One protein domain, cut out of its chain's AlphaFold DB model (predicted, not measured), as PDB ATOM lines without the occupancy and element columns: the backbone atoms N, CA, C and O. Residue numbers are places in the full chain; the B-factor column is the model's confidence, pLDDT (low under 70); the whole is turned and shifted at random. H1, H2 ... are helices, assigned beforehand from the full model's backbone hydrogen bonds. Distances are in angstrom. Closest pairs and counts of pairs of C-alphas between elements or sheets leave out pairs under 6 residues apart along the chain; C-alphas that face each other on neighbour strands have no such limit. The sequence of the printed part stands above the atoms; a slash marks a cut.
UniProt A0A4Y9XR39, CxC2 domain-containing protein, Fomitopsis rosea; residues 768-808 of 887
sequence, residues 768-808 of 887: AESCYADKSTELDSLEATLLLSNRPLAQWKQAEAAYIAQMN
ATOM      1  N   ALA A 768     166.789 253.533 160.626       93.50
ATOM      2  CA  ALA A 768     166.517 252.747 161.826       93.50
ATOM      3  C   ALA A 768     165.179 251.991 161.766       93.50
ATOM      4  O   ALA A 768     165.131 250.850 162.208       93.50
ATOM      5  N   GLU A 769     164.127 252.591 161.204       96.00
ATOM      6  CA  GLU A 769     162.819 251.956 160.978       96.00
ATOM      7  C   GLU A 769     162.952 250.738 160.050       96.00
ATOM      8  O   GLU A 769     162.459 249.663 160.390       96.00
ATOM      9  N   SER A 770     163.685 250.872 158.934       96.19
ATOM     10  CA  SER A 770     163.981 249.747 158.031       96.19
ATOM     11  C   SER A 770     164.785 248.667 158.750       96.19
ATOM     12  O   SER A 770     164.315 247.541 158.877       96.19
ATOM     13  N   CYS A 771     165.950 249.017 159.312       94.38
ATOM     14  CA  CYS A 771     166.809 248.036 159.974       94.38
ATOM     15  C   CYS A 771     166.141 247.353 161.178       94.38
ATOM     16  O   CYS A 771     166.520 246.232 161.509       94.38
ATOM     17  N   TYR A 772     165.175 247.998 161.842       93.88
ATOM     18  CA  TYR A 772     164.383 247.374 162.900       93.88
ATOM     19  C   TYR A 772     163.401 246.338 162.341       93.88
ATOM     20  O   TYR A 772     163.356 245.225 162.855       93.88
ATOM     21  N   ALA A 773     162.666 246.657 161.269       96.06
ATOM     22  CA  ALA A 773     161.774 245.699 160.613       96.06
ATOM     23  C   ALA A 773     162.547 244.491 160.050       96.06
ATOM     24  O   ALA A 773     162.167 243.342 160.289       96.06
ATOM     25  N   ASP A 774     163.677 244.753 159.383       95.81
ATOM     26  CA  ASP A 774     164.571 243.726 158.839       95.81
ATOM     27  C   ASP A 774     165.075 242.791 159.958       95.81
ATOM     28  O   ASP A 774     164.959 241.568 159.858       95.81
ATOM     29  N   LYS A 775     165.593 243.355 161.062       93.88
ATOM     30  CA  LYS A 775     166.179 242.571 162.162       93.88
ATOM     31  C   LYS A 775     165.174 241.960 163.135       93.88
ATOM     32  O   LYS A 775     165.524 240.953 163.742       93.88
ATOM     33  N   SER A 776     163.950 242.482 163.253       95.31
ATOM     34  CA  SER A 776     162.866 241.755 163.933       95.31
ATOM     35  C   SER A 776     162.550 240.480 163.158       95.31
ATOM     36  O   SER A 776     162.677 239.399 163.709       95.31
ATOM     37  N   THR A 777     162.285 240.593 161.851       96.56
ATOM     38  CA  THR A 777     161.969 239.442 160.985       96.56
ATOM     39  C   THR A 777     163.077 238.376 161.012       96.56
ATOM     40  O   THR A 777     162.801 237.177 161.052       96.56
ATOM     41  N   GLU A 778     164.343 238.803 161.014       95.88
ATOM     42  CA  GLU A 778     165.502 237.914 161.147       95.88
ATOM     43  C   GLU A 778     165.543 237.206 162.514       95.88
ATOM     44  O   GLU A 778     165.732 235.990 162.563       95.88
ATOM     45  N   LEU A 779     165.311 237.936 163.612       93.88
ATOM     46  CA  LEU A 779     165.262 237.380 164.967       93.88
ATOM     47  C   LEU A 779     164.083 236.412 165.147       93.88
ATOM     48  O   LEU A 779     164.289 235.304 165.630       93.88
ATOM     49  N   ASP A 780     162.882 236.784 164.707       95.56
ATOM     50  CA  ASP A 780     161.668 235.962 164.792       95.56
ATOM     51  C   ASP A 780     161.859 234.612 164.064       95.56
ATOM     52  O   ASP A 780     161.482 233.551 164.568       95.56
ATOM     53  N   SER A 781     162.526 234.634 162.903       95.38
ATOM     54  CA  SER A 781     162.889 233.440 162.124       95.38
ATOM     55  C   SER A 781     163.946 232.566 162.821       95.38
ATOM     56  O   SER A 781     163.823 231.334 162.865       95.38
ATOM     57  N   LEU A 782     164.970 233.188 163.419       93.69
ATOM     58  CA  LEU A 782     165.988 232.489 164.209       93.69
ATOM     59  C   LEU A 782     165.379 231.841 165.459       93.69
ATOM     60  O   LEU A 782     165.634 230.668 165.721       93.69
ATOM     61  N   GLU A 783     164.529 232.551 166.198       94.31
ATOM     62  CA  GLU A 783     163.857 232.023 167.387       94.31
ATOM     63  C   GLU A 783     162.935 230.846 167.058       94.31
ATOM     64  O   GLU A 783     163.009 229.814 167.728       94.31
ATOM     65  N   ALA A 784     162.136 230.943 165.991       92.69
ATOM     66  CA  ALA A 784     161.323 229.827 165.511       92.69
ATOM     67  C   ALA A 784     162.186 228.597 165.162       92.69
ATOM     68  O   ALA A 784     161.866 227.474 165.559       92.69
ATOM     69  N   THR A 785     163.322 228.806 164.490       93.31
ATOM     70  CA  THR A 785     164.272 227.736 164.141       93.31
ATOM     71  C   THR A 785     164.906 227.100 165.383       93.31
ATOM     72  O   THR A 785     165.044 225.877 165.458       93.31
ATOM     73  N   LEU A 786     165.258 227.906 166.389       91.44
ATOM     74  CA  LEU A 786     165.845 227.450 167.653       91.44
ATOM     75  C   LEU A 786     164.847 226.651 168.504       91.44
ATOM     76  O   LEU A 786     165.231 225.631 169.079       91.44
ATOM     77  N   LEU A 787     163.577 227.070 168.539       89.75
ATOM     78  CA  LEU A 787     162.488 226.346 169.203       89.75
ATOM     79  C   LEU A 787     162.226 224.987 168.537       89.75
ATOM     80  O   LEU A 787     162.180 223.973 169.231       89.75
ATOM     81  N   LEU A 788     162.143 224.938 167.200       91.12
ATOM     82  CA  LEU A 788     162.023 223.677 166.448       91.12
ATOM     83  C   LEU A 788     163.232 222.749 166.659       91.12
ATOM     84  O   LEU A 788     163.086 221.531 166.670       91.12
ATOM     85  N   SER A 789     164.418 223.326 166.873       89.88
ATOM     86  CA  SER A 789     165.665 222.601 167.149       89.88
ATOM     87  C   SER A 789     165.864 222.239 168.631       89.88
ATOM     88  O   SER A 789     166.952 221.799 169.003       89.88
ATOM     89  N   ASN A 790     164.856 222.460 169.487       89.31
ATOM     90  CA  ASN A 790     164.896 222.241 170.940       89.31
ATOM     91  C   ASN A 790     166.135 222.858 171.636       89.31
ATOM     92  O   ASN A 790     166.723 222.276 172.550       89.31
ATOM     93  N   ARG A 791     166.578 224.036 171.171       88.62
ATOM     94  CA  ARG A 791     167.690 224.791 171.771       88.62
ATOM     95  C   ARG A 791     167.204 225.586 172.998       88.62
ATOM     96  O   ARG A 791     166.039 225.980 173.041       88.62
ATOM     97  N   PRO A 792     168.073 225.880 173.986       90.00
ATOM     98  CA  PRO A 792     167.677 226.472 175.271       90.00
ATOM     99  C   PRO A 792     167.398 227.993 175.210       90.00
ATOM    100  O   PRO A 792     167.855 228.759 176.057       90.00
ATOM    101  N   LEU A 793     166.601 228.446 174.236       90.25
ATOM    102  CA  LEU A 793     166.293 229.859 173.973       90.25
ATOM    103  C   LEU A 793     165.788 230.616 175.217       90.25
ATOM    104  O   LEU A 793     166.187 231.754 175.454       90.25
ATOM    105  N   ALA A 794     164.952 229.979 176.044       89.94
ATOM    106  CA  ALA A 794     164.450 230.579 177.282       89.94
ATOM    107  C   ALA A 794     165.572 230.877 178.300       89.94
ATOM    108  O   ALA A 794     165.534 231.910 178.965       89.94
ATOM    109  N   GLN A 795     166.592 230.015 178.383       89.94
ATOM    110  CA  GLN A 795     167.749 230.214 179.262       89.94
ATOM    111  C   GLN A 795     168.637 231.350 178.737       89.94
ATOM    112  O   GLN A 795     169.068 232.198 179.514       89.94
ATOM    113  N   TRP A 796     168.846 231.424 177.417       89.25
ATOM    114  CA  TRP A 796     169.595 232.515 176.787       89.25
ATOM    115  C   TRP A 796     168.927 233.878 177.008       89.25
ATOM    116  O   TRP A 796     169.594 234.816 177.441       89.25
ATOM    117  N   LYS A 797     167.600 233.977 176.833       90.81
ATOM    118  CA  LYS A 797     166.838 235.201 177.145       90.81
ATOM    119  C   LYS A 797     166.907 235.586 178.625       90.81
ATOM    120  O   LYS A 797     166.998 236.769 178.951       90.81
ATOM    121  N   GLN A 798     166.897 234.607 179.532       90.69
ATOM    122  CA  GLN A 798     167.053 234.857 180.967       90.69
ATOM    123  C   GLN A 798     168.462 235.378 181.310       90.69
ATOM    124  O   GLN A 798     168.586 236.320 182.094       90.69
ATOM    125  N   ALA A 799     169.509 234.810 180.703       88.38
ATOM    126  CA  ALA A 799     170.891 235.253 180.884       88.38
ATOM    127  C   ALA A 799     171.128 236.663 180.309       88.38
ATOM    128  O   ALA A 799     171.731 237.506 180.974       88.38
ATOM    129  N   GLU A 800     170.585 236.958 179.124       88.44
ATOM    130  CA  GLU A 800     170.587 238.302 178.530       88.44
ATOM    131  C   GLU A 800     169.896 239.327 179.441       88.44
ATOM    132  O   GLU A 800     170.489 240.356 179.774       88.44
ATOM    133  N   ALA A 801     168.684 239.036 179.922       87.38
ATOM    134  CA  ALA A 801     167.961 239.924 180.831       87.38
ATOM    135  C   ALA A 801     168.728 240.171 182.147       87.38
ATOM    136  O   ALA A 801     168.787 241.307 182.629       87.38
ATOM    137  N   ALA A 802     169.364 239.135 182.708       85.69
ATOM    138  CA  ALA A 802     170.193 239.250 183.906       85.69
ATOM    139  C   ALA A 802     171.429 240.141 183.677       85.69
ATOM    140  O   ALA A 802     171.704 241.028 184.494       85.69
ATOM    141  N   TYR A 803     172.123 239.961 182.549       83.81
ATOM    142  CA  TYR A 803     173.274 240.770 182.144       83.81
ATOM    143  C   TYR A 803     172.886 242.235 181.888       83.81
ATOM    144  O   TYR A 803     173.522 243.142 182.431       83.81
ATOM    145  N   ILE A 804     171.793 242.497 181.161       81.81
ATOM    146  CA  ILE A 804     171.265 243.856 180.945       81.81
ATOM    147  C   ILE A 804     170.956 244.529 182.290       81.81
ATOM    148  O   ILE A 804     171.393 245.656 182.536       81.81
ATOM    149  N   ALA A 805     170.275 243.830 183.204       79.75
ATOM    150  CA  ALA A 805     169.983 244.343 184.541       79.75
ATOM    151  C   ALA A 805     171.251 244.558 185.392       79.75
ATOM    152  O   ALA A 805     171.280 245.436 186.255       79.75
ATOM    153  N   GLN A 806     172.314 243.774 185.200       76.94
ATOM    154  CA  GLN A 806     173.601 243.956 185.883       76.94
ATOM    155  C   GLN A 806     174.363 245.180 185.359       76.94
ATOM    156  O   GLN A 806     174.759 246.038 186.152       76.94
ATOM    157  N   MET A 807     174.471 245.326 184.040       74.25
ATOM    158  CA  MET A 807     175.107 246.480 183.399       74.25
ATOM    159  C   MET A 807     174.352 247.785 183.708       74.25
ATOM    160  O   MET A 807     174.979 248.781 184.068       74.25
ATOM    161  N   ASN A 808     173.011 247.766 183.708       71.81
ATOM    162  CA  ASN A 808     172.180 248.897 184.149       71.81
ATOM    163  C   ASN A 808     172.371 249.238 185.638       71.81
ATOM    164  O   ASN A 808     172.245 250.400 186.028       71.81
TER     165      ASN A 808
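What this domain is: This is residues 768 to 808 of the 887 residues of the protein "CxC2 domain-containing protein" of Fomitopsis rosea (UniProt A0A4Y9XR39). What shape do these atoms make? Two helices, H1 and H2, meet near their ends as an open V, with the tight link of residues 789 to 792 at its point. Their other ends lie far from each other, and the V is flat. What is it built of? The printed part has 41 residues, with two named helices in the order H1, H2 and no named strand; its class is all helix. It is loose, with a radius of gyration of the C-alphas of 12.6 A, and spans 30 by 29 by 6 A.

Where its parts are: Where does H1 run? H1 holds residues 768 to 788, from C-alpha 768 at (166.517, 252.747, 161.826) to C-alpha 788 at (162.023, 223.677, 166.448), 29.8 A. Where does H2 run? H2 holds residues 793 to 808, 22.4 A from first to last C-alpha, and ends with C-alpha 808 at (172.180, 248.897, 184.149).

How they stand to each other: How do H1 and H2 meet? They touch only at the corner by their link, and only just, with 3 pairs of C-alphas within 8 A. H1 touches H2 with residues 783 to 787 alone, and H2 touches H1 with residue 793 alone; the closest C-alphas of the two helices, those of Leu 786 and Leu 793, are 6.8 A apart. How are they directed? They run opposite ways at a steep tilt of 44 degrees, and their centres are 18.4 A apart. What do their backbones show? In H1 and H2 every O i to N i+4 pair is within hydrogen-bond range.

The domain as a whole: How large is it? The two C-alphas farthest apart, those of Leu 788 and Asn 808, are 32.4 A apart. Which residues stand free? Residues 768 to 782, 785 to 790 and 794 to 808 stand free. Is it whole and confident? The printed part has no cut, its mean pLDDT is 90.1, and no printed residue is under 70.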